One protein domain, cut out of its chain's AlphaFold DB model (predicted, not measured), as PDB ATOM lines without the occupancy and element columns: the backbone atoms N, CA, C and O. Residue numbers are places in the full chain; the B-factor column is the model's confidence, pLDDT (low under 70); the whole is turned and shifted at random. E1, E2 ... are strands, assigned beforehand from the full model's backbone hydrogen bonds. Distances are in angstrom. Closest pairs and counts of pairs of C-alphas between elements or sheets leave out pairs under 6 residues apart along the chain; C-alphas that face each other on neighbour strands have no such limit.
ATOM      1  N   TYR A 113       7.798 -37.528 -20.693       89.00
ATOM      2  CA  TYR A 113       6.452 -37.180 -21.135       89.00
ATOM      3  C   TYR A 113       6.501 -35.985 -22.095       89.00
ATOM      4  O   TYR A 113       7.397 -35.142 -21.980       89.00
ATOM      5  N   PRO A 114       5.547 -35.877 -23.039       88.94
ATOM      6  CA  PRO A 114       5.462 -34.710 -23.899       88.94
ATOM      7  C   PRO A 114       5.019 -33.506 -23.069       88.94
ATOM      8  O   PRO A 114       3.923 -33.497 -22.503       88.94
ATOM      9  N   TRP A 115       5.853 -32.474 -23.016       85.56
ATOM     10  CA  TRP A 115       5.436 -31.188 -22.485       85.56
ATOM     11  C   TRP A 115       4.598 -30.458 -23.538       85.56
ATOM     12  O   TRP A 115       5.046 -30.245 -24.670       85.56
ATOM     13  N   LEU A 116       3.365 -30.113 -23.165       83.50
ATOM     14  CA  LEU A 116       2.416 -29.393 -24.006       83.50
ATOM     15  C   LEU A 116       2.252 -27.968 -23.476       83.50
ATOM     16  O   LEU A 116       2.173 -27.769 -22.263       83.50
ATOM     17  N   ASP A 117       2.171 -26.993 -24.378       79.44
ATOM     18  CA  ASP A 117       1.789 -25.631 -24.013       79.44
ATOM     19  C   ASP A 117       0.287 -25.511 -23.686       79.44
ATOM     20  O   ASP A 117      -0.478 -26.477 -23.766       79.44
ATOM     21  N   GLU A 118      -0.153 -24.300 -23.337       78.94
ATOM     22  CA  GLU A 118      -1.555 -23.986 -23.023       78.94
ATOM     23  C   GLU A 118      -2.545 -24.313 -24.158       78.94
ATOM     24  O   GLU A 118      -3.735 -24.497 -23.909       78.94
ATOM     25  N   ASN A 119      -2.061 -24.428 -25.399       84.25
ATOM     26  CA  ASN A 119      -2.855 -24.765 -26.577       84.25
ATOM     27  C   ASN A 119      -2.781 -26.263 -26.925       84.25
ATOM     28  O   ASN A 119      -3.320 -26.685 -27.951       84.25
ATOM     29  N   GLY A 120      -2.126 -27.079 -26.093       83.00
ATOM     30  CA  GLY A 120      -1.956 -28.514 -26.307       83.00
ATOM     31  C   GLY A 120      -0.898 -28.864 -27.356       83.00
ATOM     32  O   GLY A 120      -0.859 -30.004 -27.825       83.00
ATOM     33  N   VAL A 121      -0.047 -27.916 -27.753       85.88
ATOM     34  CA  VAL A 121       1.017 -28.155 -28.733       85.88
ATOM     35  C   VAL A 121       2.256 -28.669 -28.010       85.88
ATOM     36  O   VAL A 121       2.738 -28.045 -27.067       85.88
ATOM     37  N   LYS A 122       2.789 -29.811 -28.466       88.75
ATOM     38  CA  LYS A 122       4.042 -30.359 -27.935       88.75
ATOM     39  C   LYS A 122       5.197 -29.420 -28.250       88.75
ATOM     40  O   LYS A 122       5.439 -29.101 -29.412       88.75
ATOM     41  N   GLN A 123       5.943 -29.075 -27.216       85.44
ATOM     42  CA  GLN A 123       7.122 -28.229 -27.311       85.44
ATOM     43  C   GLN A 123       8.397 -29.080 -27.230       85.44
ATOM     44  O   GLN A 123       9.215 -29.060 -28.146       85.44
ATOM     45  N   GLU A 124       8.528 -29.912 -26.191       86.25
ATOM     46  CA  GLU A 124       9.643 -30.852 -26.018       86.25
ATOM     47  C   GLU A 124       9.242 -32.065 -25.161       86.25
ATOM     48  O   GLU A 124       8.092 -32.182 -24.740       86.25
ATOM     49  N   ASP A 125      10.171 -32.998 -24.946       88.00
ATOM     50  CA  ASP A 125       9.998 -34.096 -23.991       88.00
ATOM     51  C   ASP A 125      10.661 -33.723 -22.661       88.00
ATOM     52  O   ASP A 125      11.848 -33.404 -22.619       88.00
ATOM     53  N   ALA A 126       9.895 -33.777 -21.575       86.19
ATOM     54  CA  ALA A 126      10.363 -33.514 -20.218       86.19
ATOM     55  C   ALA A 126      10.551 -34.829 -19.447       86.19
ATOM     56  O   ALA A 126       9.930 -35.839 -19.771       86.19
ATOM     57  N   LEU A 127      11.419 -34.830 -18.432       89.44
ATOM     58  CA  LEU A 127      11.708 -36.014 -17.617       89.44
ATOM     59  C   LEU A 127      10.701 -36.176 -16.479       89.44
ATOM     60  O   LEU A 127      10.411 -35.225 -15.754       89.44
ATOM     61  N   TYR A 128      10.245 -37.408 -16.266       91.19
ATOM     62  CA  TYR A 128       9.585 -37.783 -15.022       91.19
ATOM     63  C   TYR A 128      10.581 -37.735 -13.860       91.19
ATOM     64  O   TYR A 128      11.672 -38.304 -13.934       91.19
ATOM     65  N   TYR A 129      10.181 -37.120 -12.748       90.31
ATOM     66  CA  TYR A 129      10.922 -37.221 -11.494       90.31
ATOM     67  C   TYR A 129      10.476 -38.482 -10.752       90.31
ATOM     68  O   TYR A 129       9.484 -38.465 -10.021       90.31
ATOM     69  N   MET A 130      11.160 -39.597 -11.011       93.69
ATOM     70  CA  MET A 130      10.805 -40.914 -10.479       93.69
ATOM     71  C   MET A 130      11.400 -41.151  -9.090       93.69
ATOM     72  O   MET A 130      12.530 -40.753  -8.807       93.69
ATOM     73  N   ALA A 131      10.663 -41.867  -8.248       94.69
ATOM     74  CA  ALA A 131      11.114 -42.305  -6.937       94.69
ATOM     75  C   ALA A 131      10.491 -43.658  -6.563       94.69
ATOM     76  O   ALA A 131       9.369 -43.980  -6.961       94.69
ATOM     77  N   TRP A 132      11.224 -44.440  -5.772       97.38
ATOM     78  CA  TRP A 132      10.718 -45.677  -5.187       97.38
ATOM     79  C   TRP A 132       9.902 -45.376  -3.927       97.38
ATOM     80  O   TRP A 132      10.394 -44.742  -2.993       97.38
ATOM     81  N   ASP A 133       8.655 -45.840  -3.893       96.06
ATOM     82  CA  ASP A 133       7.790 -45.795  -2.719       96.06
ATOM     83  C   ASP A 133       7.991 -47.081  -1.913       96.06
ATOM     84  O   ASP A 133       7.386 -48.116  -2.195       96.06
ATOM     85  N   GLU A 134       8.859 -47.020  -0.903       97.12
ATOM     86  CA  GLU A 134       9.191 -48.177  -0.063       97.12
ATOM     87  C   GLU A 134       8.005 -48.682   0.765       97.12
ATOM     88  O   GLU A 134       7.916 -49.871   1.058       97.12
ATOM     89  N   VAL A 135       7.059 -47.823   1.143       96.50
ATOM     90  CA  VAL A 135       5.910 -48.263   1.948       96.50
ATOM     91  C   VAL A 135       4.972 -49.111   1.097       96.50
ATOM     92  O   VAL A 135       4.463 -50.130   1.558       96.50
ATOM     93  N   ASN A 136       4.767 -48.704  -0.154       95.81
ATOM     94  CA  ASN A 136       3.845 -49.370  -1.065       95.81
ATOM     95  C   ASN A 136       4.520 -50.308  -2.071       95.81
ATOM     96  O   ASN A 136       3.821 -50.928  -2.870       95.81
ATOM     97  N   GLN A 137       5.850 -50.410  -2.036       96.19
ATOM     98  CA  GLN A 137       6.660 -51.271  -2.898       96.19
ATOM     99  C   GLN A 137       6.369 -51.066  -4.394       96.19
ATOM    100  O   GLN A 137       6.153 -52.022  -5.137       96.19
ATOM    101  N   ARG A 138       6.344 -49.805  -4.837       97.00
ATOM    102  CA  ARG A 138       6.055 -49.436  -6.231       97.00
ATOM    103  C   ARG A 138       6.839 -48.205  -6.669       97.00
ATOM    104  O   ARG A 138       7.288 -47.414  -5.844       97.00
ATOM    105  N   TRP A 139       6.941 -48.006  -7.976       97.81
ATOM    106  CA  TRP A 139       7.493 -46.779  -8.537       97.81
ATOM    107  C   TRP A 139       6.421 -45.693  -8.627       97.81
ATOM    108  O   TRP A 139       5.319 -45.932  -9.125       97.81
ATOM    109  N   GLY A 140       6.763 -44.499  -8.152       96.69
ATOM    110  CA  GLY A 140       5.998 -43.278  -8.360       96.69
ATOM    111  C   GLY A 140       6.795 -42.276  -9.189       96.69
ATOM    112  O   GLY A 140       8.025 -42.328  -9.228       96.69
ATOM    113  N   ALA A 141       6.107 -41.344  -9.835       94.88
ATOM    114  CA  ALA A 141       6.748 -40.228 -10.517       94.88
ATOM    115  C   ALA A 141       5.988 -38.923 -10.320       94.88
ATOM    116  O   ALA A 141       4.801 -38.912  -9.999       94.88
ATOM    117  N   ARG A 142       6.692 -37.814 -10.543       90.62
ATOM    118  CA  ARG A 142       6.120 -36.472 -10.641       90.62
ATOM    119  C   ARG A 142       6.390 -35.894 -12.025       90.62
ATOM    120  O   ARG A 142       7.470 -36.101 -12.577       90.62
ATOM    121  N   SER A 143       5.426 -35.157 -12.566       88.56
ATOM    122  CA  SER A 143       5.585 -34.366 -13.789       88.56
ATOM    123  C   SER A 143       5.215 -32.914 -13.531       88.56
ATOM    124  O   SER A 143       4.219 -32.637 -12.854       88.56
ATOM    125  N   TYR A 144       5.961 -32.005 -14.141       81.62
ATOM    126  CA  TYR A 144       5.722 -30.570 -14.089       81.62
ATOM    127  C   TYR A 144       4.988 -30.093 -15.354       81.62
ATOM    128  O   TYR A 144       5.190 -30.647 -16.438       81.62
ATOM    129  N   PRO A 145       4.161 -29.044 -15.255       67.81
ATOM    130  CA  PRO A 145       3.420 -28.479 -16.382       67.81
ATOM    131  C   PRO A 145       4.275 -27.551 -17.260       67.81
ATOM    132  O   PRO A 145       3.746 -26.914 -18.161       67.81
ATOM    133  N   GLY A 146       5.580 -27.474 -17.000       62.88
ATOM    134  CA  GLY A 146       6.587 -26.713 -17.733       62.88
ATOM    135  C   GLY A 146       7.868 -27.539 -17.846       62.88
ATOM    136  O   GLY A 146       8.060 -28.461 -17.043       62.88
ATOM    137  N   PRO A 147       8.769 -27.231 -18.792       53.97
ATOM    138  CA  PRO A 147      10.077 -27.850 -18.787       53.97
ATOM    139  C   PRO A 147      10.806 -27.379 -17.534       53.97
ATOM    140  O   PRO A 147      10.973 -26.178 -17.309       53.97
ATOM    141  N   VAL A 148      11.247 -28.322 -16.702       52.06
ATOM    142  CA  VAL A 148      12.178 -28.010 -15.619       52.06
ATOM    143  C   VAL A 148      13.492 -27.641 -16.297       52.06
ATOM    144  O   VAL A 148      14.318 -28.507 -16.585       52.06
ATOM    145  N   LYS A 149      13.681 -26.359 -16.625       50.94
ATOM    146  CA  LYS A 149      14.982 -25.861 -17.064       50.94
ATOM    147  C   LYS A 149      15.899 -25.976 -15.864       50.94
ATOM    148  O   LYS A 149      15.877 -25.152 -14.955       50.94
ATOM    149  N   SER A 150      16.664 -27.060 -15.830       47.50
ATOM    150  CA  SER A 150      17.694 -27.269 -14.831       47.50
ATOM    151  C   SER A 150      18.576 -26.019 -14.788       47.50
ATOM    152  O   SER A 150      19.253 -25.725 -15.772       47.50
ATOM    153  N   TRP A 151      18.552 -25.328 -13.645       46.88
ATOM    154  CA  TRP A 151      19.471 -24.266 -13.209       46.88
ATOM    155  C   TRP A 151      19.055 -22.787 -13.350       46.88
ATOM    156  O   TRP A 151      19.639 -21.960 -12.655       46.88
ATOM    157  N   GLU A 152      18.024 -22.419 -14.112       43.38
ATOM    158  CA  GLU A 152      17.493 -21.043 -14.088       43.38
ATOM    159  C   GLU A 152      16.033 -21.076 -13.652       43.38
ATOM    160  O   GLU A 152      15.168 -21.564 -14.375       43.38
ATOM    161  N   GLY A 153      15.805 -20.618 -12.418       51.00
ATOM    162  CA  GLY A 153      14.516 -20.631 -11.744       51.00
ATOM    163  C   GLY A 153      13.370 -20.186 -12.646       51.00
ATOM    164  O   GLY A 153      13.345 -19.065 -13.146       51.00
ATOM    165  N   ALA A 154      12.417 -21.090 -12.812       42.31
ATOM    166  CA  ALA A 154      11.049 -20.779 -13.170       42.31
ATOM    167  C   ALA A 154      10.188 -21.954 -12.696       42.31
ATOM    168  O   ALA A 154       9.763 -22.794 -13.489       42.31
ATOM    169  N   SER A 155       9.927 -22.027 -11.388       49.41
ATOM    170  CA  SER A 155       8.568 -22.385 -11.007       49.41
ATOM    171  C   SER A 155       7.713 -21.269 -11.579       49.41
ATOM    172  O   SER A 155       7.800 -20.124 -11.150       49.41
ATOM    173  N   ASP A 156       6.934 -21.561 -12.612       53.03
ATOM    174  CA  ASP A 156       5.706 -20.798 -12.727       53.03
ATOM    175  C   ASP A 156       4.948 -21.053 -11.406       53.03
ATOM    176  O   ASP A 156       4.675 -22.219 -11.099       53.03
ATOM    177  N   PRO A 157       4.635 -20.035 -10.586       49.09
ATOM    178  CA  PRO A 157       3.856 -20.208  -9.355       49.09
ATOM    179  C   PRO A 157       2.428 -20.738  -9.619       49.09
ATOM    180  O   PRO A 157       1.668 -21.022  -8.686       49.09
ATOM    181  N   HIS A 158       2.041 -20.895 -10.889       49.94
ATOM    182  CA  HIS A 158       0.828 -21.573 -11.340       49.94
ATOM    183  C   HIS A 158       1.032 -23.044 -11.737       49.94
ATOM    184  O   HIS A 158       0.074 -23.689 -12.161       49.94
ATOM    185  N   ALA A 159       2.234 -23.602 -11.585       63.19
ATOM    186  CA  ALA A 159       2.523 -24.973 -11.971       63.19
ATOM    187  C   ALA A 159       1.812 -25.992 -11.059       63.19
ATOM    188  O   ALA A 159       2.156 -26.144  -9.891       63.19
ATOM    189  N   GLU A 160       0.840 -26.724 -11.605       77.50
ATOM    190  CA  GLU A 160       0.279 -27.930 -10.995       77.50
ATOM    191  C   GLU A 160       1.182 -29.146 -11.245       77.50
ATOM    192  O   GLU A 160       1.314 -29.632 -12.373       77.50
ATOM    193  N   LEU A 161       1.780 -29.670 -10.181       85.25
ATOM    194  CA  LEU A 161       2.513 -30.927 -10.203       85.25
ATOM    195  C   LEU A 161       1.525 -32.092 -10.245       85.25
ATOM    196  O   LEU A 161       0.596 -32.159  -9.440       85.25
ATOM    197  N   ARG A 162       1.753 -33.031 -11.164       90.12
ATOM    198  CA  ARG A 162       0.985 -34.283 -11.246       90.12
ATOM    199  C   ARG A 162       1.815 -35.447 -10.748       90.12
ATOM    200  O   ARG A 162       3.022 -35.486 -10.999       90.12
ATOM    201  N   THR A 163       1.163 -36.396 -10.099       93.50
ATOM    202  CA  THR A 163       1.770 -37.651  -9.663       93.50
ATOM    203  C   THR A 163       1.272 -38.829 -10.482       93.50
ATOM    204  O   THR A 163       0.201 -38.808 -11.083       93.50
ATOM    205  N   TRP A 164       2.124 -39.844 -10.550       95.88
ATOM    206  CA  TRP A 164       1.935 -41.009 -11.397       95.88
ATOM    207  C   TRP A 164       2.390 -42.257 -10.657       95.88
ATOM    208  O   TRP A 164       3.343 -42.207  -9.875       95.88
ATOM    209  N   ILE A 165       1.751 -43.386 -10.950       97.25
ATOM    210  CA  ILE A 165       2.120 -44.707 -10.444       97.25
ATOM    211  C   ILE A 165       2.508 -45.584 -11.629       97.25
ATOM    212  O   ILE A 165       1.796 -45.646 -12.629       97.25
ATOM    213  N   TRP A 166       3.650 -46.261 -11.534       97.75
ATOM    214  CA  TRP A 166       4.077 -47.176 -12.584       97.75
ATOM    215  C   TRP A 166       3.242 -48.449 -12.531       97.75
ATOM    216  O   TRP A 166       3.236 -49.158 -11.522       97.75
ATOM    217  N   ASN A 167       2.579 -48.757 -13.636       96.12
ATOM    218  CA  ASN A 167       1.835 -49.983 -13.815       96.12
ATOM    219  C   ASN A 167       2.686 -50.981 -14.601       96.12
ATOM    220  O   ASN A 167       2.952 -50.822 -15.792       96.12
ATOM    221  N   THR A 168       3.117 -52.033 -13.914       94.12
ATOM    222  CA  THR A 168       3.973 -53.079 -14.480       94.12
ATOM    223  C   THR A 168       3.250 -53.950 -15.495       94.12
ATOM    224  O   THR A 168       3.887 -54.448 -16.421       94.12
ATOM    225  N   ASP A 169       1.934 -54.117 -15.353       94.00
ATOM    226  CA  ASP A 169       1.136 -54.981 -16.227       94.00
ATOM    227  C   ASP A 169       0.956 -54.347 -17.608       94.00
ATOM    228  O   ASP A 169       0.997 -55.031 -18.631       94.00
ATOM    229  N   THR A 170       0.789 -53.024 -17.644       95.81
ATOM    230  CA  THR A 170       0.645 -52.252 -18.886       95.81
ATOM    231  C   THR A 170       1.962 -51.644 -19.363       95.81
ATOM    232  O   THR A 170       2.055 -51.234 -20.520       95.81
ATOM    233  N   SER A 171       2.988 -51.606 -18.505       95.56
ATOM    234  CA  SER A 171       4.239 -50.874 -18.738       95.56
ATOM    235  C   SER A 171       3.976 -49.401 -19.078       95.56
ATOM    236  O   SER A 171       4.530 -48.867 -20.040       95.56
ATOM    237  N   GLN A 172       3.074 -48.770 -18.320       96.50
ATOM    238  CA  GLN A 172       2.663 -47.371 -18.464       96.50
ATOM    239  C   GLN A 172       2.632 -46.661 -17.106       96.50
ATOM    240  O   GLN A 172       2.540 -47.293 -16.055       96.50
ATOM    241  N   TRP A 173       2.681 -45.330 -17.142       96.75
ATOM    242  CA  TRP A 173       2.368 -44.490 -15.989       96.75
ATOM    243  C   TRP A 173       0.859 -44.261 -15.910       96.75
ATOM    244  O   TRP A 173       0.276 -43.679 -16.825       96.75
ATOM    245  N   ASP A 174       0.251 -44.671 -14.802       96.56
ATOM    246  CA  ASP A 174      -1.139 -44.366 -14.488       96.56
ATOM    247  C   ASP A 174      -1.196 -43.073 -13.664       96.56
ATOM    248  O   ASP A 174      -0.470 -42.908 -12.680       96.56
ATOM    249  N   ASP A 175      -2.050 -42.143 -14.083       93.06
ATOM    250  CA  ASP A 175      -2.350 -40.923 -13.334       93.06
ATOM    251  C   ASP A 175      -3.085 -41.300 -12.042       93.06
ATOM    252  O   ASP A 175      -4.152 -41.918 -12.089       93.06
ATOM    253  N   ASP A 176      -2.524 -40.945 -10.885       90.75
ATOM    254  CA  ASP A 176      -3.137 -41.253  -9.588       90.75
ATOM    255  C   ASP A 176      -4.227 -40.246  -9.185       90.75
ATOM    256  O   ASP A 176      -4.830 -40.367  -8.118       90.75
ATOM    257  N   GLY A 177      -4.489 -39.263 -10.051       89.88
ATOM    258  CA  GLY A 177      -5.484 -38.217  -9.870       89.88
ATOM    259  C   GLY A 177      -5.023 -37.080  -8.968       89.88
ATOM    260  O   GLY A 177      -5.696 -36.050  -8.940       89.88
ATOM    261  N   LYS A 178      -3.877 -37.214  -8.290       90.00
ATOM    262  CA  LYS A 178      -3.430 -36.213  -7.329       90.00
ATOM    263  C   LYS A 178      -2.710 -35.067  -8.004       90.00
ATOM    264  O   LYS A 178      -1.947 -35.237  -8.968       90.00
ATOM    265  N   ARG A 179      -2.954 -33.872  -7.484       88.56
ATOM    266  CA  ARG A 179      -2.368 -32.627  -7.975       88.56
ATOM    267  C   ARG A 179      -1.835 -31.820  -6.818       88.56
ATOM    268  O   ARG A 179      -2.469 -31.743  -5.773       88.56
ATOM    269  N   TYR A 180      -0.701 -31.168  -7.031       86.38
ATOM    270  CA  TYR A 180      -0.108 -30.299  -6.029       86.38
ATOM    271  C   TYR A 180       0.203 -28.934  -6.613       86.38
ATOM    272  O   TYR A 180       0.605 -28.826  -7.771       86.38
ATOM    273  N   LYS A 181       0.074 -27.899  -5.792       84.94
ATOM    274  CA  LYS A 181       0.481 -26.541  -6.135       84.94
ATOM    275  C   LYS A 181       1.587 -26.074  -5.204       84.94
ATOM    276  O   LYS A 181       1.536 -26.331  -4.003       84.94
ATOM    277  N   LEU A 182       2.570 -25.380  -5.765       80.06
ATOM    278  CA  LEU A 182       3.629 -24.750  -4.993       80.06
ATOM    279  C   LEU A 182       3.043 -23.591  -4.176       80.06
ATOM    280  O   LEU A 182       2.382 -22.708  -4.724       80.06
ATOM    281  N   VAL A 183       3.262 -23.615  -2.864       83.81
ATOM    282  CA  VAL A 183       2.772 -22.593  -1.924       83.81
ATOM    283  C   VAL A 183       3.897 -21.769  -1.297       83.81
ATOM    284  O   VAL A 183       3.638 -20.676  -0.799       83.81
ATOM    285  N   ASP A 184       5.135 -22.262  -1.345       79.38
ATOM    286  CA  ASP A 184       6.338 -21.565  -0.874       79.38
ATOM    287  C   ASP A 184       7.530 -21.980  -1.753       79.38
ATOM    288  O   ASP A 184       8.014 -23.111  -1.659       79.38
ATOM    289  N   GLU A 185       7.970 -21.076  -2.631       74.00
ATOM    290  CA  GLU A 185       9.082 -21.302  -3.567       74.00
ATOM    291  C   GLU A 185      10.422 -21.495  -2.847       74.00
ATOM    292  O   GLU A 185      11.206 -22.364  -3.227       74.00
ATOM    293  N   ASP A 186      10.671 -20.741  -1.773       76.94
ATOM    294  CA  ASP A 186      11.949 -20.766  -1.048       76.94
ATOM    295  C   ASP A 186      12.168 -22.092  -0.308       76.94
ATOM    296  O   ASP A 186      13.299 -22.470   0.012       76.94
ATOM    297  N   ARG A 187      11.075 -22.793   0.001       77.38
ATOM    298  CA  ARG A 187      11.078 -24.043   0.765       77.38
ATOM    299  C   ARG A 187      10.660 -25.264  -0.043       77.38
ATOM    300  O   ARG A 187      10.604 -26.346   0.538       77.38
ATOM    301  N   ASP A 188      10.361 -25.092  -1.331       73.81
ATOM    302  CA  ASP A 188       9.812 -26.139  -2.199       73.81
ATOM    303  C   ASP A 188       8.603 -26.842  -1.544       73.81
ATOM    304  O   ASP A 188       8.510 -28.070  -1.497       73.81
ATOM    305  N   LEU A 189       7.696 -26.057  -0.943       77.94
ATOM    306  CA  LEU A 189       6.507 -26.595  -0.278       77.94
ATOM    307  C   LEU A 189       5.344 -26.676  -1.253       77.94
ATOM    308  O   LEU A 189       4.930 -25.674  -1.837       77.94
ATOM    309  N   TRP A 190       4.774 -27.873  -1.350       81.50
ATOM    310  CA  TRP A 190       3.663 -28.194  -2.233       81.50
ATOM    311  C   TRP A 190       2.460 -28.661  -1.416       81.50
ATOM    312  O   TRP A 190       2.595 -29.528  -0.552       81.50
ATOM    313  N   GLU A 191       1.284 -28.117  -1.712       85.56
ATOM    314  CA  GLU A 191       0.016 -28.535  -1.110       85.56
ATOM    315  C   GLU A 191      -0.823 -29.314  -2.122       85.56
ATOM    316  O   GLU A 191      -0.918 -28.920  -3.285       85.56
ATOM    317  N   GLU A 192      -1.413 -30.425  -1.677       88.38
ATOM    318  CA  GLU A 192      -2.359 -31.216  -2.471       88.38
ATOM    319  C   GLU A 192      -3.629 -30.388  -2.702       88.38
ATOM    320  O   GLU A 192      -4.217 -29.862  -1.755       88.38
ATOM    321  N   ILE A 193      -4.035 -30.242  -3.961       87.69
ATOM    322  CA  ILE A 193      -5.200 -29.441  -4.359       87.69
ATOM    323  C   ILE A 193      -6.362 -30.297  -4.874       87.69
ATOM    324  O   ILE A 193      -7.496 -29.815  -4.877       87.69
TER     325      ILE A 193
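What this domain is: This is residues 113 to 193 of the 194 residues of an uncharacterized protein of Parcubacteria group bacterium (UniProt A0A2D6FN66). A strongly twisted sheet of five antiparallel strands, in the order E3, E4, E5, E6, E7, curls like part of a barrel that stays open between E3 and E7. A small hairpin of E1 and E2 sits off the end of the sheet where E3 begins and E4 ends, and a long loop, residues 144 to 159, swings out between E4 and E5. The 81 printed residues hold no named helix and seven named strands, E1 to E7 along the chain, class all strand. The whole is compact, radius of gyration of the C-alphas 13.5 A, spanning 35 by 30 by 24 A.

How they stand to each other: Start with E1, residues 113 to 116, in a hairpin with E2, residues 122 to 127; N 115 and O 124 are 2.8 A apart, within hydrogen-bond range. E2 runs on into E3, residues 129 to 133, at 39 degrees. Next comes a meander, each strand the antiparallel neighbour of the one before: E3, E4 (138 to 143), E5 (160 to 167), E6 (172 to 184) and E7 (189 to 192). Look within hydrogen-bond range for N 131 and O 140, 2.9 A, N 164 and O 141, 2.9 A, N 174 and O 165, 2.8 A, and N 183 and O 189, 2.8 A. E6 bends by 67 degrees at residue 177. The closest C-alphas of E2 and E4, Leu 127 and Ser 143, are 7.4 A apart; edge strands E3 and E7 are apart.

Where its parts are: Find C-alpha 113 at (6.452, -37.180, -21.135), where E1 begins. E5 is 22.3 A long and E6 31.4 A, from C-alpha 172 at (2.663, -47.371, -18.464). E7 ends at C-alpha 192, (-2.359, -31.216, -2.471).

The domain as a whole: The C-alphas farthest apart, Asp 169 and Asp 186, are 39.0 A apart. The printed part has no cut; the link E4 to E5 is long, and its residues 145 to 159 have pLDDT under 70.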